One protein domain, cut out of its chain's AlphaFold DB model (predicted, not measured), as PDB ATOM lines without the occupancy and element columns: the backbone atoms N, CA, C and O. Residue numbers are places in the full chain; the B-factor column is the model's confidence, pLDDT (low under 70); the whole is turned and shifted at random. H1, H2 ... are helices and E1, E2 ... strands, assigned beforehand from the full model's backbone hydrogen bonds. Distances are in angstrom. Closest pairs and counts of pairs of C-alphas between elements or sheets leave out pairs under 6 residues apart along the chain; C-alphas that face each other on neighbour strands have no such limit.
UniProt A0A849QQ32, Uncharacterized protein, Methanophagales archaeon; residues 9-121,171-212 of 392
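AT A GLANCE: This is residues 9 to 121 and 171 to 212 of the 392 residues of an uncharacterized protein of Methanophagales archaeon (UniProt A0A849QQ32). Four small two-stranded pieces are spread through a body with much loop: the pair E1 and E2 is in the middle, the hairpin E3 and E4 is next to it with helix H3 packed on it, and the hairpins E5 and E6, and E7 and E8, are at opposite ends. H2 meets E2 at its first residue, and residues 9 to 14 of H1 stick out. The printed part has 155 residues, with three named helices and eight named strands in the order H1 E1 H2 E2 E3 E4 E5 E6 H3 E7 E8; each sheet is antiparallel. The class is mixed, helices and strands, with under half of the residues in named elements. It is compact, with a radius of gyration of the C-alphas of 16.8 A and spans of 43 by 43 by 34 A.

IN THESE COORDINATES: H1 is residues 9 to 17, from C-alpha 9 at (54.957, -12.200, 13.946). E1 is residues 25 to 28, H2 residues 32 to 44, 18.4 A long, and E2 residues 68 to 71. E3 is residues 88 to 93, 15.8 A, and E4 residues 96 to 101, 17.2 A. E5 is residues 104 to 107 and E6 residues 114 to 117. H3 is residues 171 to 183, 18.6 A, beginning at C-alpha 171 (38.591, -14.525, -2.934). E7 is residues 202 to 207, 16.4 A, and E8 residues 210 to 212, ending at C-alpha 212 (63.687, 5.161, -22.732).

HOW THE PARTS SIT: E1 and E2 are antiparallel at 146 degrees; N 27 and O 69 are 2.9 A apart, within hydrogen-bond range. The closest C-alphas of E1 and E3 are those of Thr 25 and His 88, 6.2 A. The hairpin E3 and E4 has N 91 and O 98 at 2.8 A. The closest C-alphas of E3 and H3 are those of Val 91 and His 177, 7.6 A. E4 runs on into E5 across a break of 2 residues, at 35 degrees. In the hairpin E5 and E6, N 106 and O 115 are 2.9 A apart. The closest C-alphas of H2 and E2 are those of Ala 32 and Phe 69, 6.8 A. In the hairpin E7 and E8, N 205 and O 212 are 2.9 A apart; H2 is apart from both strands. Every O i to N i+4 pair is within hydrogen-bond range in H1 and H3, and 8 of 9 in H2.

THE WHOLE: The C-alphas farthest apart, of Gly 110 and Cys 193, are 48.4 A apart. Residues 122 to 170 are not printed, and C-alphas 121 and 171 are 10.0 A apart across the cut. The links H2 to E2, E2 to E3 and H3 to E7 are long. The pLDDT is under 70 at residues 10 to 11, 14 to 18, 43 to 48 and 73 to 79.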
ATOM      1  N   TYR A   9      55.771 -11.025  14.243       77.38
ATOM      2  CA  TYR A   9      54.957 -12.200  13.946       77.38
ATOM      3  C   TYR A   9      53.613 -11.840  13.287       77.38
ATOM      4  O   TYR A   9      53.245 -12.472  12.303       77.38
ATOM      5  N   ASP A  10      52.910 -10.802  13.757       64.12
ATOM      6  CA  ASP A  10      51.655 -10.347  13.132       64.12
ATOM      7  C   ASP A  10      51.888  -9.847  11.698       64.12
ATOM      8  O   ASP A  10      51.045 -10.036  10.819       64.12
ATOM      9  N   LEU A  11      53.040  -9.215  11.450       68.38
ATOM     10  CA  LEU A  11      53.451  -8.783  10.115       68.38
ATOM     11  C   LEU A  11      53.807  -9.980   9.225       68.38
ATOM     12  O   LEU A  11      53.328 -10.054   8.096       68.38
ATOM     13  N   GLU A  12      54.588 -10.937   9.725       72.94
ATOM     14  CA  GLU A  12      54.911 -12.172   9.006       72.94
ATOM     15  C   GLU A  12      53.658 -12.989   8.681       72.94
ATOM     16  O   GLU A  12      53.503 -13.466   7.557       72.94
ATOM     17  N   GLU A  13      52.746 -13.145   9.640       72.38
ATOM     18  CA  GLU A  13      51.481 -13.844   9.443       72.38
ATOM     19  C   GLU A  13      50.606 -13.100   8.434       72.38
ATOM     20  O   GLU A  13      50.035 -13.731   7.546       72.38
ATOM     21  N   ALA A  14      50.534 -11.767   8.494       67.38
ATOM     22  CA  ALA A  14      49.812 -10.974   7.501       67.38
ATOM     23  C   ALA A  14      50.393 -11.153   6.089       67.38
ATOM     24  O   ALA A  14      49.626 -11.353   5.150       67.38
ATOM     25  N   VAL A  15      51.723 -11.161   5.949       68.19
ATOM     26  CA  VAL A  15      52.422 -11.400   4.674       68.19
ATOM     27  C   VAL A  15      52.202 -12.828   4.164       68.19
ATOM     28  O   VAL A  15      52.058 -13.031   2.961       68.19
ATOM     29  N   ARG A  16      52.141 -13.825   5.057       69.25
ATOM     30  CA  ARG A  16      51.921 -15.241   4.700       69.25
ATOM     31  C   ARG A  16      50.457 -15.589   4.419       69.25
ATOM     32  O   ARG A  16      50.193 -16.529   3.676       69.25
ATOM     33  N   SER A  17      49.506 -14.892   5.040       65.00
ATOM     34  CA  SER A  17      48.074 -15.235   4.993       65.00
ATOM     35  C   SER A  17      47.264 -14.364   4.035       65.00
ATOM     36  O   SER A  17      46.256 -14.827   3.499       65.00
ATOM     37  N   ARG A  18      47.674 -13.112   3.794       65.19
ATOM     38  CA  ARG A  18      46.930 -12.168   2.955       65.19
ATOM     39  C   ARG A  18      47.750 -11.763   1.751       65.19
ATOM     40  O   ARG A  18      48.595 -10.880   1.810       65.19
ATOM     41  N   HIS A  19      47.411 -12.388   0.635       81.69
ATOM     42  CA  HIS A  19      48.070 -12.125  -0.628       81.69
ATOM     43  C   HIS A  19      47.448 -10.927  -1.344       81.69
ATOM     44  O   HIS A  19      48.150 -10.298  -2.111       81.69
ATOM     45  N   VAL A  20      46.183 -10.573  -1.078       87.00
ATOM     46  CA  VAL A  20      45.446  -9.522  -1.804       87.00
ATOM     47  C   VAL A  20      45.253  -8.265  -0.953       87.00
ATOM     48  O   VAL A  20      44.719  -8.326   0.157       87.00
ATOM     49  N   VAL A  21      45.611  -7.108  -1.510       86.62
ATOM     50  CA  VAL A  21      45.380  -5.773  -0.943       86.62
ATOM     51  C   VAL A  21      44.561  -4.948  -1.932       86.62
ATOM     52  O   VAL A  21      44.797  -4.995  -3.132       86.62
ATOM     53  N   VAL A  22      43.571  -4.200  -1.442       85.25
ATOM     54  CA  VAL A  22      42.712  -3.335  -2.274       85.25
ATOM     55  C   VAL A  22      42.712  -1.936  -1.673       85.25
ATOM     56  O   VAL A  22      41.738  -1.508  -1.048       85.25
ATOM     57  N   HIS A  23      43.860  -1.268  -1.769       84.62
ATOM     58  CA  HIS A  23      44.053   0.085  -1.265       84.62
ATOM     59  C   HIS A  23      45.219   0.774  -1.984       84.62
ATOM     60  O   HIS A  23      46.331   0.255  -2.005       84.62
ATOM     61  N   GLY A  24      44.971   1.972  -2.517       85.69
ATOM     62  CA  GLY A  24      45.974   2.739  -3.255       85.69
ATOM     63  C   GLY A  24      46.455   2.044  -4.532       85.69
ATOM     64  O   GLY A  24      45.820   1.109  -5.032       85.69
ATOM     65  N   THR A  25      47.571   2.535  -5.063       90.38
ATOM     66  CA  THR A  25      48.233   1.998  -6.259       90.38
ATOM     67  C   THR A  25      49.733   1.907  -6.017       90.38
ATOM     68  O   THR A  25      50.321   2.801  -5.414       90.38
ATOM     69  N   LEU A  26      50.373   0.853  -6.508       92.81
ATOM     70  CA  LEU A  26      51.820   0.791  -6.645       92.81
ATOM     71  C   LEU A  26      52.229   1.547  -7.901       92.81
ATOM     72  O   LEU A  26      51.771   1.249  -9.008       92.81
ATOM     73  N   THR A  27      53.110   2.513  -7.688       93.94
ATOM     74  CA  THR A  27      53.823   3.213  -8.742       93.94
ATOM     75  C   THR A  27      55.167   2.526  -8.956       93.94
ATOM     76  O   THR A  27      55.852   2.218  -7.981       93.94
ATOM     77  N   HIS A  28      55.559   2.286 -10.208       95.19
ATOM     78  CA  HIS A  28      56.835   1.657 -10.563       95.19
ATOM     79  C   HIS A  28      57.577   2.414 -11.677       95.19
ATOM     80  O   HIS A  28      57.039   3.356 -12.256       95.19
ATOM     81  N   ASN A  29      58.821   2.013 -11.961       95.38
ATOM     82  CA  ASN A  29      59.680   2.552 -13.034       95.38
ATOM     83  C   ASN A  29      60.025   4.051 -12.941       95.38
ATOM     84  O   ASN A  29      60.644   4.607 -13.847       95.38
ATOM     85  N   VAL A  30      59.676   4.707 -11.838       94.44
ATOM     86  CA  VAL A  30      60.036   6.090 -11.526       94.44
ATOM     87  C   VAL A  30      60.461   6.167 -10.064       94.44
ATOM     88  O   VAL A  30      60.019   5.363  -9.248       94.44
ATOM     89  N   SER A  31      61.336   7.107  -9.713       93.06
ATOM     90  CA  SER A  31      61.677   7.338  -8.308       93.06
ATOM     91  C   SER A  31      60.551   8.085  -7.584       93.06
ATOM     92  O   SER A  31      59.837   8.903  -8.174       93.06
ATOM     93  N   ALA A  32      60.407   7.831  -6.281       90.62
ATOM     94  CA  ALA A  32      59.417   8.512  -5.447       90.62
ATOM     95  C   ALA A  32      59.622  10.037  -5.431       90.62
ATOM     96  O   ALA A  32      58.645  10.786  -5.436       90.62
ATOM     97  N   ASP A  33      60.875  10.498  -5.484       89.94
ATOM     98  CA  ASP A  33      61.226  11.922  -5.516       89.94
ATOM     99  C   ASP A  33      60.771  12.594  -6.814       89.94
ATOM    100  O   ASP A  33      60.125  13.644  -6.774       89.94
ATOM    101  N   VAL A  34      61.042  11.969  -7.969       91.50
ATOM    102  CA  VAL A  34      60.589  12.476  -9.273       91.50
ATOM    103  C   VAL A  34      59.066  12.506  -9.309       91.50
ATOM    104  O   VAL A  34      58.484  13.532  -9.656       91.50
ATOM    105  N   TRP A  35      58.403  11.419  -8.904       89.62
ATOM    106  CA  TRP A  35      56.942  11.375  -8.858       89.62
ATOM    107  C   TRP A  35      56.368  12.468  -7.956       89.62
ATOM    108  O   TRP A  35      55.474  13.194  -8.381       89.62
ATOM    109  N   SER A  36      56.910  12.634  -6.748       85.31
ATOM    110  CA  SER A  36      56.441  13.627  -5.779       85.31
ATOM    111  C   SER A  36      56.652  15.054  -6.274       85.31
ATOM    112  O   SER A  36      55.717  15.853  -6.230       85.31
ATOM    113  N   SER A  37      57.833  15.376  -6.816       84.00
ATOM    114  CA  SER A  37      58.108  16.700  -7.391       84.00
ATOM    115  C   SER A  37      57.143  17.011  -8.530       84.00
ATOM    116  O   SER A  37      56.557  18.091  -8.577       84.00
ATOM    117  N   ARG A  38      56.916  16.044  -9.427       83.75
ATOM    118  CA  ARG A  38      56.005  16.213 -10.563       83.75
ATOM    119  C   ARG A  38      54.550  16.286 -10.106       83.75
ATOM    120  O   ARG A  38      53.812  17.125 -10.596       83.75
ATOM    121  N   ALA A  39      54.119  15.486  -9.139       78.19
ATOM    122  CA  ALA A  39      52.761  15.550  -8.606       78.19
ATOM    123  C   ALA A  39      52.476  16.903  -7.931       78.19
ATOM    124  O   ALA A  39      51.441  17.506  -8.207       78.19
ATOM    125  N   ILE A  40      53.409  17.412  -7.117       72.56
ATOM    126  CA  ILE A  40      53.306  18.746  -6.503       72.56
ATOM    127  C   ILE A  40      53.275  19.823  -7.585       72.56
ATOM    128  O   ILE A  40      52.427  20.710  -7.530       72.56
ATOM    129  N   GLU A  41      54.139  19.725  -8.599       70.94
ATOM    130  CA  GLU A  41      54.133  20.646  -9.736       70.94
ATOM    131  C   GLU A  41      52.764  20.711 -10.406       70.94
ATOM    132  O   GLU A  41      52.301  21.822 -10.611       70.94
ATOM    133  N   ARG A  42      52.075  19.581 -10.653       70.44
ATOM    134  CA  ARG A  42      50.709  19.594 -11.236       70.44
ATOM    135  C   ARG A  42      49.725  20.446 -10.443       70.44
ATOM    136  O   ARG A  42      48.788  20.986 -11.025       70.44
ATOM    137  N   LEU A  43      49.891  20.517  -9.125       66.12
ATOM    138  CA  LEU A  43      48.982  21.247  -8.245       66.12
ATOM    139  C   LEU A  43      49.238  22.757  -8.272       66.12
ATOM    140  O   LEU A  43      48.310  23.530  -8.045       66.12
ATOM    141  N   VAL A  44      50.478  23.182  -8.537       61.62
ATOM    142  CA  VAL A  44      50.905  24.588  -8.389       61.62
ATOM    143  C   VAL A  44      51.320  25.262  -9.699       61.62
ATOM    144  O   VAL A  44      51.368  26.486  -9.769       61.62
ATOM    145  N   SER A  45      51.608  24.493 -10.748       61.19
ATOM    146  CA  SER A  45      52.095  24.978 -12.038       61.19
ATOM    147  C   SER A  45      51.664  24.050 -13.176       61.19
ATOM    148  O   SER A  45      51.281  22.900 -12.971       61.19
ATOM    149  N   ASP A  46      51.740  24.546 -14.403       62.75
ATOM    150  CA  ASP A  46      51.537  23.704 -15.572       62.75
ATOM    151  C   ASP A  46      52.830  22.929 -15.841       62.75
ATOM    152  O   ASP A  46      53.920  23.496 -15.962       62.75
ATOM    153  N   ILE A  47      52.731  21.598 -15.854       64.69
ATOM    154  CA  ILE A  47      53.897  20.761 -16.109       64.69
ATOM    155  C   ILE A  47      54.308  20.928 -17.569       64.69
ATOM    156  O   ILE A  47      53.481  20.669 -18.441       64.69
ATOM    157  N   PRO A  48      55.584  21.240 -17.864       66.62
ATOM    158  CA  PRO A  48      56.037  21.410 -19.239       66.62
ATOM    159  C   PRO A  48      55.845  20.159 -20.100       66.62
ATOM    160  O   PRO A  48      55.550  20.246 -21.284       66.62
ATOM    161  N   VAL A  49      56.034  18.980 -19.514       81.25
ATOM    162  CA  VAL A  49      56.071  17.704 -20.228       81.25
ATOM    163  C   VAL A  49      55.414  16.615 -19.377       81.25
ATOM    164  O   VAL A  49      55.684  16.513 -18.184       81.25
ATOM    165  N   GLY A  50      54.570  15.763 -19.959       85.44
ATOM    166  CA  GLY A  50      54.067  14.574 -19.258       85.44
ATOM    167  C   GLY A  50      55.213  13.692 -18.738       85.44
ATOM    168  O   GLY A  50      56.231  13.546 -19.399       85.44
ATOM    169  N   LEU A  51      55.080  13.117 -17.540       90.00
ATOM    170  CA  LEU A  51      56.145  12.287 -16.958       90.00
ATOM    171  C   LEU A  51      56.372  10.990 -17.757       90.00
ATOM    172  O   LEU A  51      57.515  10.612 -17.991       90.00
ATOM    173  N   CYS A  52      55.294  10.342 -18.192       91.38
ATOM    174  CA  CYS A  52      55.318   9.108 -18.972       91.38
ATOM    175  C   CYS A  52      54.507   9.244 -20.265       91.38
ATOM    176  O   CYS A  52      53.586  10.063 -20.330       91.38
ATOM    177  N   GLU A  53      54.850   8.448 -21.283       89.94
ATOM    178  CA  GLU A  53      54.083   8.375 -22.537       89.94
ATOM    179  C   GLU A  53      52.756   7.629 -22.352       89.94
ATOM    180  O   GLU A  53      51.753   8.024 -22.944       89.94
ATOM    181  N   GLN A  54      52.741   6.569 -21.539       91.50
ATOM    182  CA  GLN A  54      51.546   5.778 -21.251       91.50
ATOM    183  C   GLN A  54      51.334   5.621 -19.736       91.50
ATOM    184  O   GLN A  54      52.311   5.496 -18.998       91.50
ATOM    185  N   PRO A  55      50.080   5.592 -19.240       88.94
ATOM    186  CA  PRO A  55      49.809   5.390 -17.814       88.94
ATOM    187  C   PRO A  55      50.417   4.096 -17.254       88.94
ATOM    188  O   PRO A  55      50.881   4.082 -16.113       88.94
ATOM    189  N   ASP A  56      50.465   3.043 -18.073       90.25
ATOM    190  CA  ASP A  56      51.006   1.727 -17.719       90.25
ATOM    191  C   ASP A  56      52.544   1.677 -17.652       90.25
ATOM    192  O   ASP A  56      53.113   0.683 -17.207       90.25
ATOM    193  N   ASP A  57      53.237   2.753 -18.051       94.12
ATOM    194  CA  ASP A  57      54.672   2.913 -17.796       94.12
ATOM    195  C   ASP A  57      54.950   3.158 -16.302       94.12
ATOM    196  O   ASP A  57      56.067   2.915 -15.839       94.12
ATOM    197  N   VAL A  58      53.955   3.663 -15.558       93.75
ATOM    198  CA  VAL A  58      54.082   4.097 -14.157       93.75
ATOM    199  C   VAL A  58      53.145   3.338 -13.217       93.75
ATOM    200  O   VAL A  58      53.501   3.103 -12.062       93.75
ATOM    201  N   ILE A  59      51.962   2.946 -13.686       92.81
ATOM    202  CA  ILE A  59      50.997   2.139 -12.938       92.81
ATOM    203  C   ILE A  59      51.003   0.739 -13.542       92.81
ATOM    204  O   ILE A  59      50.535   0.535 -14.656       92.81
ATOM    205  N   ALA A  60      51.536  -0.231 -12.808       92.12
ATOM    206  CA  ALA A  60      51.669  -1.587 -13.321       92.12
ATOM    207  C   ALA A  60      50.304  -2.245 -13.589       92.12
ATOM    208  O   ALA A  60      49.452  -2.259 -12.700       92.12
ATOM    209  N   GLU A  61      50.176  -2.877 -14.759       93.00
ATOM    210  CA  GLU A  61      49.139  -3.862 -15.092       93.00
ATOM    211  C   GLU A  61      49.790  -5.244 -15.262       93.00
ATOM    212  O   GLU A  61      50.293  -5.619 -16.326       93.00
ATOM    213  N   GLY A  62      49.829  -5.993 -14.164       94.88
ATOM    214  CA  GLY A  62      50.483  -7.285 -14.025       94.88
ATOM    215  C   GLY A  62      51.633  -7.238 -13.031       94.88
ATOM    216  O   GLY A  62      51.484  -6.735 -11.920       94.88
ATOM    217  N   LEU A  63      52.768  -7.829 -13.400       95.19
ATOM    218  CA  LEU A  63      53.955  -7.853 -12.550       95.19
ATOM    219  C   LEU A  63      54.446  -6.419 -12.266       95.19
ATOM    220  O   LEU A  63      54.484  -5.574 -13.160       95.19
ATOM    221  N   VAL A  64      54.834  -6.151 -11.022       95.38
ATOM    222  CA  VAL A  64      55.379  -4.861 -10.576       95.38
ATOM    223  C   VAL A  64      56.911  -4.935 -10.588       95.38
ATOM    224  O   VAL A  64      57.485  -5.989 -10.328       95.38
ATOM    225  N   SER A  65      57.590  -3.829 -10.915       94.75
ATOM    226  CA  SER A  65      59.062  -3.780 -10.869       94.75
ATOM    227  C   SER A  65      59.548  -3.796  -9.421       94.75
ATOM    228  O   SER A  65      58.862  -3.295  -8.532       94.75
ATOM    229  N   ASP A  66      60.759  -4.299  -9.186       91.75
ATOM    230  CA  ASP A  66      61.416  -4.249  -7.875       91.75
ATOM    231  C   ASP A  66      61.548  -2.806  -7.351       91.75
ATOM    232  O   ASP A  66      61.511  -2.571  -6.145       91.75
ATOM    233  N   TYR A  67      61.620  -1.821  -8.254       92.75
ATOM    234  CA  TYR A  67      61.627  -0.396  -7.924       92.75
ATOM    235  C   TYR A  67      60.214   0.180  -7.974       92.75
ATOM    236  O   TYR A  67      59.811   0.825  -8.947       92.75
ATOM    237  N   HIS A  68      59.466  -0.067  -6.905       93.69
ATOM    238  CA  HIS A  68      58.118   0.449  -6.719       93.69
ATOM    239  C   HIS A  68      57.957   1.134  -5.365       93.69
ATOM    240  O   HIS A  68      58.722   0.915  -4.427       93.69
ATOM    241  N   PHE A  69      56.928   1.963  -5.261       92.62
ATOM    242  CA  PHE A  69      56.503   2.564  -4.005       92.62
ATOM    243  C   PHE A  69      54.977   2.704  -3.980       92.62
ATOM    244  O   PHE A  69      54.345   2.842  -5.034       92.62
ATOM    245  N   PRO A  70      54.354   2.661  -2.793       89.00
ATOM    246  CA  PRO A  70      52.926   2.891  -2.674       89.00
ATOM    247  C   PRO A  70      52.616   4.370  -2.914       89.00
ATOM    248  O   PRO A  70      53.129   5.252  -2.227       89.00
ATOM    249  N   PHE A  71      51.732   4.642  -3.868       84.88
ATOM    250  CA  PHE A  71      51.079   5.931  -4.000       84.88
ATOM    251  C   PHE A  71      49.754   5.889  -3.241       84.88
ATOM    252  O   PHE A  71      48.753   5.316  -3.679       84.88
ATOM    253  N   ILE A  72      49.783   6.487  -2.055       72.94
ATOM    254  CA  ILE A  72      48.621   6.689  -1.197       72.94
ATOM    255  C   ILE A  72      48.241   8.160  -1.369       72.94
ATOM    256  O   ILE A  72      49.114   9.027  -1.334       72.94
ATOM    257  N   GLY A  73      46.960   8.444  -1.618       64.31
ATOM    258  CA  GLY A  73      46.459   9.814  -1.753       64.31
ATOM    259  C   GLY A  73      46.716  10.678  -0.507       64.31
ATOM    260  O   GLY A  73      47.359  10.250   0.447       64.31
ATOM    261  N   ASN A  74      46.205  11.913  -0.518       54.47
ATOM    262  CA  ASN A  74      46.495  12.936   0.494       54.47
ATOM    263  C   ASN A  74      46.430  12.380   1.946       54.47
ATOM    264  O   ASN A  74      45.342  12.031   2.406       54.47
ATOM    265  N   PRO A  75      47.557  12.296   2.680       50.75
ATOM    266  CA  PRO A  75      47.655  11.570   3.954       50.75
ATOM    267  C   PRO A  75      47.042  12.315   5.153       50.75
ATOM    268  O   PRO A  75      47.179  11.872   6.292       50.75
ATOM    269  N   ILE A  76      46.411  13.471   4.915       48.03
ATOM    270  CA  ILE A  76      45.886  14.356   5.964       48.03
ATOM    271  C   ILE A  76      44.701  13.706   6.695       48.03
ATOM    272  O   ILE A  76      44.556  13.897   7.903       48.03
ATOM    273  N   ASP A  77      43.920  12.867   6.010       47.12
ATOM    274  CA  ASP A  77      42.887  12.049   6.641       47.12
ATOM    275  C   ASP A  77      43.447  10.659   6.959       47.12
ATOM    276  O   ASP A  77      43.538   9.780   6.102       47.12
ATOM    277  N   VAL A  78      43.829  10.449   8.222       52.31
ATOM    278  CA  VAL A  78      44.244   9.136   8.742       52.31
ATOM    279  C   VAL A  78      43.012   8.227   8.819       52.31
ATOM    280  O   VAL A  78      42.395   8.067   9.873       52.31
ATOM    281  N   TRP A  79      42.621   7.666   7.678       64.44
ATOM    282  CA  TRP A  79      41.532   6.702   7.550       64.44
ATOM    283  C   TRP A  79      42.075   5.270   7.595       64.44
ATOM    284  O   TRP A  79      43.150   4.999   7.058       64.44
ATOM    285  N   ASP A  80      41.357   4.334   8.230       75.62
ATOM    286  CA  ASP A  80      41.722   2.915   8.132       75.62
ATOM    287  C   ASP A  80      41.518   2.450   6.681       75.62
ATOM    288  O   ASP A  80      40.430   2.570   6.111       75.62
ATOM    289  N   GLN A  81      42.577   1.912   6.079       76.50
ATOM    290  CA  GLN A  81      42.607   1.467   4.689       76.50
ATOM    291  C   GLN A  81      41.542   0.400   4.389       76.50
ATOM    292  O   GLN A  81      40.999   0.375   3.282       76.50
ATOM    293  N   LYS A  82      41.156  -0.426   5.376       80.56
ATOM    294  CA  LYS A  82      40.080  -1.425   5.237       80.56
ATOM    295  C   LYS A  82      38.707  -0.812   4.967       80.56
ATOM    296  O   LYS A  82      37.812  -1.516   4.499       80.56
ATOM    297  N   LEU A  83      38.530   0.473   5.264       82.94
ATOM    298  CA  LEU A  83      37.287   1.217   5.043       82.94
ATOM    299  C   LEU A  83      37.209   1.809   3.632       82.94
ATOM    300  O   LEU A  83      36.205   2.418   3.281       82.94
ATOM    301  N   SER A  84      38.268   1.650   2.839       79.56
ATOM    302  CA  SER A  84      38.373   2.185   1.487       79.56
ATOM    303  C   SER A  84      38.441   1.077   0.435       79.56
ATOM    304  O   SER A  84      38.644  -0.105   0.740       79.56
ATOM    305  N   CYS A  85      38.255   1.485  -0.813       86.44
ATOM    306  CA  CYS A  85      38.510   0.692  -2.007       86.44
ATOM    307  C   CYS A  85      39.411   1.511  -2.947       86.44
ATOM    308  O   CYS A  85      39.645   2.698  -2.708       86.44
ATOM    309  N   SER A  86      39.935   0.873  -3.988       88.81
ATOM    310  CA  SER A  86      40.819   1.478  -4.981       88.81
ATOM    311  C   SER A  86      40.434   0.984  -6.371       88.81
ATOM    312  O   SER A  86      39.792  -0.060  -6.497       88.81
ATOM    313  N   SER A  87      40.857   1.704  -7.408       91.81
ATOM    314  CA  SER A  87      40.712   1.251  -8.794       91.81
ATOM    315  C   SER A  87      41.562   0.023  -9.106       91.81
ATOM    316  O   SER A  87      41.265  -0.709 -10.046       91.81
ATOM    317  N   HIS A  88      42.602  -0.221  -8.305       94.31
ATOM    318  CA  HIS A  88      43.509  -1.349  -8.470       94.31
ATOM    319  C   HIS A  88      43.564  -2.198  -7.204       94.31
ATOM    320  O   HIS A  88      43.378  -1.706  -6.087       94.31
ATOM    321  N   PHE A  89      43.888  -3.475  -7.384       93.88
ATOM    322  CA  PHE A  89      44.288  -4.355  -6.296       93.88
ATOM    323  C   PHE A  89      45.711  -4.852  -6.507       93.88
ATOM    324  O   PHE A  89      46.169  -5.002  -7.641       93.88
ATOM    325  N   GLN A  90      46.396  -5.117  -5.403       94.19
ATOM    326  CA  GLN A  90      47.744  -5.648  -5.373       94.19
ATOM    327  C   GLN A  90      47.730  -7.085  -4.877       94.19
ATOM    328  O   GLN A  90      46.945  -7.430  -3.989       94.19
ATOM    329  N   VAL A  91      48.621  -7.907  -5.426       93.50
ATOM    330  CA  VAL A  91      48.840  -9.271  -4.959       93.50
ATOM    331  C   VAL A  91      50.312  -9.515  -4.672       93.50
ATOM    332  O   VAL A  91      51.144  -9.265  -5.534       93.50
ATOM    333  N   LEU A  92      50.647 -10.023  -3.488       91.12
ATOM    334  CA  LEU A  92      51.945 -10.648  -3.252       91.12
ATOM    335  C   LEU A  92      51.810 -12.125  -3.617       91.12
ATOM    336  O   LEU A  92      51.095 -12.845  -2.936       91.12
ATOM    337  N   ASP A  93      52.463 -12.581  -4.681       89.38
ATOM    338  CA  ASP A  93      52.446 -13.989  -5.090       89.38
ATOM    339  C   ASP A  93      53.867 -14.445  -5.427       89.38
ATOM    340  O   ASP A  93      54.583 -13.802  -6.198       89.38
ATOM    341  N   THR A  94      54.304 -15.554  -4.827       85.81
ATOM    342  CA  THR A  94      55.666 -16.105  -4.961       85.81
ATOM    343  C   THR A  94      56.791 -15.094  -4.678       85.81
ATOM    344  O   THR A  94      57.848 -15.131  -5.302       85.81
ATOM    345  N   GLY A  95      56.569 -14.178  -3.728       85.94
ATOM    346  CA  GLY A  95      57.543 -13.146  -3.346       85.94
ATOM    347  C   GLY A  95      57.623 -11.954  -4.304       85.94
ATOM    348  O   GLY A  95      58.490 -11.104  -4.131       85.94
ATOM    349  N   GLN A  96      56.731 -11.875  -5.294       90.31
ATOM    350  CA  GLN A  96      56.650 -10.765  -6.239       90.31
ATOM    351  C   GLN A  96      55.332 -10.018  -6.086       90.31
ATOM    352  O   GLN A  96      54.289 -10.626  -5.834       90.31
ATOM    353  N   PHE A  97      55.375  -8.700  -6.271       93.69
ATOM    354  CA  PHE A  97      54.168  -7.889  -6.317       93.69
ATOM    355  C   PHE A  97      53.552  -7.894  -7.709       93.69
ATOM    356  O   PHE A  97      54.229  -7.780  -8.731       93.69
ATOM    357  N   TRP A  98      52.233  -7.974  -7.716       95.06
ATOM    358  CA  TRP A  98      51.368  -7.880  -8.874       95.06
ATOM    359  C   TRP A  98      50.351  -6.781  -8.620       95.06
ATOM    360  O   TRP A  98      49.962  -6.554  -7.476       95.06
ATOM    361  N   GLN A  99      49.889  -6.127  -9.672       95.88
ATOM    362  CA  GLN A  99      48.828  -5.139  -9.599       95.88
ATOM    363  C   GLN A  99      47.904  -5.277 -10.799       95.88
ATOM    364  O   GLN A  99      48.367  -5.558 -11.897       95.88
ATOM    365  N   TRP A 100      46.607  -5.080 -10.593       95.56
ATOM    366  CA  TRP A 100      45.636  -5.108 -11.681       95.56
ATOM    367  C   TRP A 100      44.563  -4.056 -11.467       95.56
ATOM    368  O   TRP A 100      44.042  -3.920 -10.354       95.56
ATOM    369  N   HIS A 101      44.173  -3.389 -12.545       95.12
ATOM    370  CA  HIS A 101      42.955  -2.599 -12.575       95.12
ATOM    371  C   HIS A 101      41.724  -3.493 -12.386       95.12
ATOM    372  O   HIS A 101      41.615  -4.565 -13.001       95.12
ATOM    373  N   ILE A 102      40.792  -3.050 -11.537       94.88
ATOM    374  CA  ILE A 102      39.532  -3.750 -11.258       94.88
ATOM    375  C   ILE A 102      38.298  -2.876 -11.203       94.88
ATOM    376  O   ILE A 102      37.213  -3.425 -11.375       94.88
ATOM    377  N   ALA A 103      38.408  -1.576 -10.950       94.19
ATOM    378  CA  ALA A 103      37.224  -0.765 -10.714       94.19
ATOM    379  C   ALA A 103      37.401   0.688 -11.118       94.19
ATOM    380  O   ALA A 103      38.460   1.283 -10.946       94.19
ATOM    381  N   ASP A 104      36.286   1.274 -11.522       92.88
ATOM    382  CA  ASP A 104      36.156   2.694 -11.791       92.88
ATOM    383  C   ASP A 104      35.312   3.350 -10.699       92.88
ATOM    384  O   ASP A 104      34.364   2.755 -10.171       92.88
ATOM    385  N   PHE A 105      35.653   4.589 -10.351       89.81
ATOM    386  CA  PHE A 105      34.851   5.393  -9.436       89.81
ATOM    387  C   PHE A 105      33.845   6.222 -10.231       89.81
ATOM    388  O   PHE A 105      34.232   7.092 -11.012       89.81
ATOM    389  N   VAL A 106      32.554   5.974 -10.020       89.75
ATOM    390  CA  VAL A 106      31.467   6.632 -10.756       89.75
ATOM    391  C   VAL A 106      30.624   7.500  -9.832       89.75
ATOM    392  O   VAL A 106      30.350   7.145  -8.684       89.75
ATOM    393  N   GLN A 107      30.186   8.654 -10.331       86.69
ATOM    394  CA  GLN A 107      29.192   9.464  -9.630       86.69
ATOM    395  C   GLN A 107      27.820   8.796  -9.723       86.69
ATOM    396  O   GLN A 107      27.434   8.297 -10.779       86.69
ATOM    397  N   VAL A 108      27.080   8.797  -8.615       81.38
ATOM    398  CA  VAL A 108      25.718   8.262  -8.560       81.38
ATOM    399  C   VAL A 108      24.741   9.428  -8.534       81.38
ATOM    400  O   VAL A 108      24.823  10.292  -7.660       81.38
ATOM    401  N   GLU A 109      23.812   9.448  -9.487       81.94
ATOM    402  CA  GLU A 109      22.781  10.480  -9.569       81.94
ATOM    403  C   GLU A 109      21.979  10.555  -8.256       81.94
ATOM    404  O   GLU A 109      21.572   9.539  -7.689       81.94
ATOM    405  N   GLY A 110      21.797  11.770  -7.731       80.00
ATOM    406  CA  GLY A 110      21.086  12.009  -6.471       80.00
ATOM    407  C   GLY A 110      21.884  11.737  -5.186       80.00
ATOM    408  O   GLY A 110      21.344  11.957  -4.102       80.00
ATOM    409  N   ARG A 111      23.155  11.306  -5.258       78.88
ATOM    410  CA  ARG A 111      24.042  11.159  -4.086       78.88
ATOM    411  C   ARG A 111      25.140  12.226  -4.075       78.88
ATOM    412  O   ARG A 111      25.648  12.632  -5.113       78.88
ATOM    413  N   HIS A 112      25.558  12.643  -2.877       72.00
ATOM    414  CA  HIS A 112      26.715  13.537  -2.685       72.00
ATOM    415  C   HIS A 112      28.070  12.801  -2.697       72.00
ATOM    416  O   HIS A 112      29.106  13.419  -2.468       72.00
ATOM    417  N   TYR A 113      28.071  11.486  -2.935       73.88
ATOM    418  CA  TYR A 113      29.264  10.644  -3.011       73.88
ATOM    419  C   TYR A 113      29.160   9.680  -4.203       73.88
ATOM    420  O   TYR A 113      28.058   9.340  -4.640       73.88
ATOM    421  N   GLY A 114      30.308   9.274  -4.747       83.44
ATOM    422  CA  GLY A 114      30.390   8.263  -5.807       83.44
ATOM    423  C   GLY A 114      30.539   6.845  -5.254       83.44
ATOM    424  O   GLY A 114      30.756   6.665  -4.055       83.44
ATOM    425  N   LYS A 115      30.446   5.847  -6.133       88.56
ATOM    426  CA  LYS A 115      30.631   4.430  -5.799       88.56
ATOM    427  C   LYS A 115      31.666   3.768  -6.696       88.56
ATOM    428  O   LYS A 115      31.939   4.243  -7.798       88.56
ATOM    429  N   TRP A 116      32.225   2.660  -6.223       90.69
ATOM    430  CA  TRP A 116      33.126   1.830  -7.018       90.69
ATOM    431  C   TRP A 116      32.323   0.806  -7.810       90.69
ATOM    432  O   TRP A 116      31.518   0.073  -7.243       90.69
ATOM    433  N   THR A 117      32.563   0.733  -9.114       93.00
ATOM    434  CA  THR A 117      31.941  -0.257  -9.997       93.00
ATOM    435  C   THR A 117      33.001  -1.091 -10.688       93.00
ATOM    436  O   THR A 117      34.015  -0.559 -11.128       93.00
ATOM    437  N   SER A 118      32.749  -2.391 -10.813       94.69
ATOM    438  CA  SER A 118      33.620  -3.330 -11.512       94.69
ATOM    439  C   SER A 118      32.788  -4.232 -12.415       94.69
ATOM    440  O   SER A 118      31.667  -4.605 -12.075       94.69
ATOM    441  N   SER A 119      33.340  -4.580 -13.575       93.69
ATOM    442  CA  SER A 119      32.780  -5.598 -14.466       93.69
ATOM    443  C   SER A 119      33.230  -7.018 -14.105       93.69
ATOM    444  O   SER A 119      32.689  -7.978 -14.649       93.69
ATOM    445  N   GLU A 120      34.214  -7.164 -13.210       93.06
ATOM    446  CA  GLU A 120      34.809  -8.454 -12.844       93.06
ATOM    447  C   GLU A 120      34.366  -8.950 -11.458       93.06
ATOM    448  O   GLU A 120      34.317 -10.159 -11.241       93.06
ATOM    449  N   VAL A 121      34.039  -8.045 -10.526       94.00
ATOM    450  CA  VAL A 121      33.639  -8.380  -9.147       94.00
ATOM    451  C   VAL A 121      32.453  -7.525  -8.710       94.00
ATOM    452  O   VAL A 121      32.400  -6.336  -9.007       94.00
ATOM    453  N   ASP A 171      38.524 -13.205  -2.298       91.62
ATOM    454  CA  ASP A 171      38.591 -14.525  -2.934       91.62
ATOM    455  C   ASP A 171      38.391 -14.404  -4.457       91.62
ATOM    456  O   ASP A 171      39.192 -14.923  -5.238       91.62
ATOM    457  N   ALA A 172      37.401 -13.618  -4.901       94.50
ATOM    458  CA  ALA A 172      37.180 -13.353  -6.324       94.50
ATOM    459  C   ALA A 172      38.370 -12.631  -6.985       94.50
ATOM    460  O   ALA A 172      38.769 -12.963  -8.102       94.50
ATOM    461  N   LEU A 173      38.976 -11.659  -6.296       95.00
ATOM    462  CA  LEU A 173      40.162 -10.946  -6.782       95.00
ATOM    463  C   LEU A 173      41.385 -11.862  -6.902       95.00
ATOM    464  O   LEU A 173      42.161 -11.733  -7.853       95.00
ATOM    465  N   TRP A 174      41.547 -12.814  -5.983       93.62
ATOM    466  CA  TRP A 174      42.589 -13.833  -6.085       93.62
ATOM    467  C   TRP A 174      42.403 -14.709  -7.330       93.62
ATOM    468  O   TRP A 174      43.347 -14.896  -8.102       93.62
ATOM    469  N   ASP A 175      41.181 -15.173  -7.593       94.38
ATOM    470  CA  ASP A 175      40.876 -15.963  -8.789       94.38
ATOM    471  C   ASP A 175      41.127 -15.171 -10.082       94.38
ATOM    472  O   ASP A 175      41.688 -15.698 -11.052       94.38
ATOM    473  N   ILE A 176      40.783 -13.878 -10.089       95.12
ATOM    474  CA  ILE A 176      41.105 -12.960 -11.189       95.12
ATOM    475  C   ILE A 176      42.616 -12.873 -11.393       95.12
ATOM    476  O   ILE A 176      43.073 -13.002 -12.530       95.12
ATOM    477  N   HIS A 177      43.398 -12.702 -10.326       94.88
ATOM    478  CA  HIS A 177      44.854 -12.667 -10.416       94.88
ATOM    479  C   HIS A 177      45.421 -13.961 -11.014       94.88
ATOM    480  O   HIS A 177      46.192 -13.905 -11.976       94.88
ATOM    481  N   VAL A 178      45.009 -15.126 -10.502       94.00
ATOM    482  CA  VAL A 178      45.472 -16.429 -11.002       94.00
ATOM    483  C   VAL A 178      45.141 -16.588 -12.488       94.00
ATOM    484  O   VAL A 178      45.992 -17.035 -13.264       94.00
ATOM    485  N   ARG A 179      43.935 -16.186 -12.905       94.88
ATOM    486  CA  ARG A 179      43.499 -16.213 -14.308       94.88
ATOM    487  C   ARG A 179      44.320 -15.264 -15.184       94.88
ATOM    488  O   ARG A 179      44.853 -15.713 -16.199       94.88
ATOM    489  N   LYS A 180      44.448 -13.984 -14.808       94.31
ATOM    490  CA  LYS A 180      45.183 -12.962 -15.581       94.31
ATOM    491  C   LYS A 180      46.665 -13.321 -15.712       94.31
ATOM    492  O   LYS A 180      47.195 -13.311 -16.820       94.31
ATOM    493  N   ARG A 181      47.307 -13.765 -14.624       92.06
ATOM    494  CA  ARG A 181      48.705 -14.224 -14.637       92.06
ATOM    495  C   ARG A 181      48.931 -15.387 -15.603       92.06
ATOM    496  O   ARG A 181      49.926 -15.397 -16.311       92.06
ATOM    497  N   ARG A 182      48.026 -16.372 -15.644       91.31
ATOM    498  CA  ARG A 182      48.137 -17.516 -16.572       91.31
ATOM    499  C   ARG A 182      47.937 -17.111 -18.031       91.31
ATOM    500  O   ARG A 182      48.537 -17.720 -18.909       91.31
ATOM    501  N   ALA A 183      47.081 -16.124 -18.284       90.31
ATOM    502  CA  ALA A 183      46.789 -15.644 -19.631       90.31
ATOM    503  C   ALA A 183      47.918 -14.778 -20.216       90.31
ATOM    504  O   ALA A 183      48.061 -14.709 -21.436       90.31
ATOM    505  N   GLN A 184      48.714 -14.122 -19.369       85.50
ATOM    506  CA  GLN A 184      49.744 -13.181 -19.793       85.50
ATOM    507  C   GLN A 184      51.146 -13.787 -19.676       85.50
ATOM    508  O   GLN A 184      51.655 -14.029 -18.586       85.50
ATOM    509  N   SER A 185      51.798 -14.004 -20.819       79.69
ATOM    510  CA  SER A 185      53.128 -14.623 -20.887       79.69
ATOM    511  C   SER A 185      54.293 -13.636 -20.745       79.69
ATOM    512  O   SER A 185      55.434 -14.063 -20.590       79.69
ATOM    513  N   SER A 186      54.042 -12.326 -20.840       85.94
ATOM    514  CA  SER A 186      55.093 -11.302 -20.825       85.94
ATOM    515  C   SER A 186      54.639  -9.990 -20.194       85.94
ATOM    516  O   SER A 186      53.507  -9.552 -20.411       85.94
ATOM    517  N   PHE A 187      55.572  -9.320 -19.515       89.25
ATOM    518  CA  PHE A 187      55.369  -8.028 -18.855       89.25
ATOM    519  C   PHE A 187      56.390  -7.008 -19.383       89.25
ATOM    520  O   PHE A 187      57.384  -6.720 -18.720       89.25
ATOM    521  N   PRO A 188      56.193  -6.474 -20.605       89.19
ATOM    522  CA  PRO A 188      57.183  -5.620 -21.270       89.19
ATOM    523  C   PRO A 188      57.385  -4.261 -20.589       89.19
ATOM    524  O   PRO A 188      58.341  -3.565 -20.921       89.19
ATOM    525  N   LYS A 189      56.501  -3.883 -19.657       93.12
ATOM    526  CA  LYS A 189      56.567  -2.654 -18.856       93.12
ATOM    527  C   LYS A 189      57.313  -2.831 -17.528       93.12
ATOM    528  O   LYS A 189      57.389  -1.900 -16.737       93.12
ATOM    529  N   VAL A 190      57.876  -4.012 -17.266       93.88
ATOM    530  CA  VAL A 190      58.603  -4.293 -16.021       93.88
ATOM    531  C   VAL A 190      60.097  -4.176 -16.249       93.88
ATOM    532  O   VAL A 190      60.677  -4.926 -17.031       93.88
ATOM    533  N   THR A 191      60.718  -3.244 -15.534       93.19
ATOM    534  CA  THR A 191      62.158  -2.995 -15.605       93.19
ATOM    535  C   THR A 191      62.896  -3.665 -14.447       93.19
ATOM    536  O   THR A 191      62.328  -3.889 -13.375       93.19
ATOM    537  N   LYS A 192      64.177  -3.980 -14.670       91.62
ATOM    538  CA  LYS A 192      65.109  -4.481 -13.637       91.62
ATOM    539  C   LYS A 192      66.124  -3.432 -13.184       91.62
ATOM    540  O   LYS A 192      66.947  -3.710 -12.318       91.62
ATOM    541  N   CYS A 193      66.143  -2.267 -13.822       91.75
ATOM    542  CA  CYS A 193      67.089  -1.203 -13.523       91.75
ATOM    543  C   CYS A 193      66.480  -0.194 -12.549       91.75
ATOM    544  O   CYS A 193      65.274   0.041 -12.550       91.75
ATOM    545  N   ILE A 194      67.344   0.420 -11.740       94.38
ATOM    546  CA  ILE A 194      66.965   1.549 -10.890       94.38
ATOM    547  C   ILE A 194      66.457   2.676 -11.804       94.38
ATOM    548  O   ILE A 194      67.191   3.064 -12.721       94.38
ATOM    549  N   PRO A 195      65.253   3.228 -11.567       95.00
ATOM    550  CA  PRO A 195      64.752   4.359 -12.329       95.00
ATOM    551  C   PRO A 195      65.708   5.557 -12.266       95.00
ATOM    552  O   PRO A 195      66.172   5.909 -11.174       95.00
ATOM    553  N   PRO A 196      66.009   6.211 -13.401       93.88
ATOM    554  CA  PRO A 196      66.861   7.389 -13.405       93.88
ATOM    555  C   PRO A 196      66.157   8.582 -12.749       93.88
ATOM    556  O   PRO A 196      64.929   8.657 -12.670       93.88
ATOM    557  N   GLN A 197      66.954   9.558 -12.321       93.62
ATOM    558  CA  GLN A 197      66.441  10.894 -12.030       93.62
ATOM    559  C   GLN A 197      66.069  11.571 -13.351       93.62
ATOM    560  O   GLN A 197      66.848  11.529 -14.302       93.62
ATOM    561  N   LEU A 198      64.887  12.183 -13.403       91.94
ATOM    562  CA  LEU A 198      64.374  12.854 -14.596       91.94
ATOM    563  C   LEU A 198      64.199  14.338 -14.311       91.94
ATOM    564  O   LEU A 198      63.612  14.727 -13.297       91.94
ATOM    565  N   SER A 199      64.689  15.172 -15.221       89.75
ATOM    566  CA  SER A 199      64.435  16.603 -15.168       89.75
ATOM    567  C   SER A 199      62.991  16.927 -15.556       89.75
ATOM    568  O   SER A 199      62.231  16.111 -16.081       89.75
ATOM    569  N   ARG A 200      62.602  18.190 -15.355       87.38
ATOM    570  CA  ARG A 200      61.265  18.679 -15.724       87.38
ATOM    571  C   ARG A 200      60.989  18.686 -17.228       87.38
ATOM    572  O   ARG A 200      59.826  18.823 -17.619       87.38
ATOM    573  N   PHE A 201      62.043  18.580 -18.030       90.56
ATOM    574  CA  PHE A 201      62.025  18.661 -19.487       90.56
ATOM    575  C   PHE A 201      62.127  17.284 -20.140       90.56
ATOM    576  O   PHE A 201      62.357  17.196 -21.342       90.56
ATOM    577  N   GLU A 202      61.978  16.217 -19.358       92.69
ATOM    578  CA  GLU A 202      62.046  14.848 -19.840       92.69
ATOM    579  C   GLU A 202      60.729  14.112 -19.594       92.69
ATOM    580  O   GLU A 202      60.029  14.350 -18.605       92.69
ATOM    581  N   SER A 203      60.417  13.201 -20.510       93.25
ATOM    582  CA  SER A 203      59.457  12.120 -20.306       93.25
ATOM    583  C   SER A 203      60.172  10.782 -20.432       93.25
ATOM    584  O   SER A 203      61.281  10.710 -20.969       93.25
ATOM    585  N   PHE A 204      59.529   9.711 -19.980       95.62
ATOM    586  CA  PHE A 204      60.018   8.362 -20.226       95.62
ATOM    587  C   PHE A 204      58.927   7.420 -20.737       95.62
ATOM    588  O   PHE A 204      57.734   7.700 -20.635       95.62
ATOM    589  N   THR A 205      59.349   6.293 -21.296       96.25
ATOM    590  CA  THR A 205      58.487   5.153 -21.607       96.25
ATOM    591  C   THR A 205      59.256   3.855 -21.422       96.25
ATOM    592  O   THR A 205      60.489   3.845 -21.493       96.25
ATOM    593  N   ILE A 206      58.541   2.753 -21.204       95.56
ATOM    594  CA  ILE A 206      59.136   1.427 -21.087       95.56
ATOM    595  C   ILE A 206      58.868   0.612 -22.346       95.56
ATOM    596  O   ILE A 206      57.722   0.462 -22.789       95.56
ATOM    597  N   ARG A 207      59.935   0.046 -22.916       92.94
ATOM    598  CA  ARG A 207      59.861  -0.860 -24.069       92.94
ATOM    599  C   ARG A 207      60.717  -2.083 -23.784       92.94
ATOM    600  O   ARG A 207      61.911  -1.957 -23.553       92.94
ATOM    601  N   ASN A 208      60.101  -3.264 -23.802       91.19
ATOM    602  CA  ASN A 208      60.778  -4.548 -23.579       91.19
ATOM    603  C   ASN A 208      61.617  -4.600 -22.284       91.19
ATOM    604  O   ASN A 208      62.698  -5.178 -22.264       91.19
ATOM    605  N   GLY A 209      61.114  -3.996 -21.205       92.00
ATOM    606  CA  GLY A 209      61.777  -3.957 -19.899       92.00
ATOM    607  C   GLY A 209      62.914  -2.939 -19.774       92.00
ATOM    608  O   GLY A 209      63.598  -2.918 -18.752       92.00
ATOM    609  N   GLU A 210      63.106  -2.084 -20.778       94.31
ATOM    610  CA  GLU A 210      64.103  -1.014 -20.780       94.31
ATOM    611  C   GLU A 210      63.439   0.364 -20.702       94.31
ATOM    612  O   GLU A 210      62.385   0.600 -21.302       94.31
ATOM    613  N   ILE A 211      64.080   1.281 -19.971       95.50
ATOM    614  CA  ILE A 211      63.645   2.673 -19.817       95.50
ATOM    615  C   ILE A 211      64.211   3.502 -20.974       95.50
ATOM    616  O   ILE A 211      65.423   3.563 -21.164       95.50
ATOM    617  N   TYR A 212      63.335   4.190 -21.699       96.25
ATOM    618  CA  TYR A 212      63.687   5.161 -22.732       96.25
ATOM    619  C   TYR A 212      63.256   6.546 -22.275       96.25
ATOM    620  O   TYR A 212      62.127   6.706 -21.819       96.25
TER     621      TYR A 212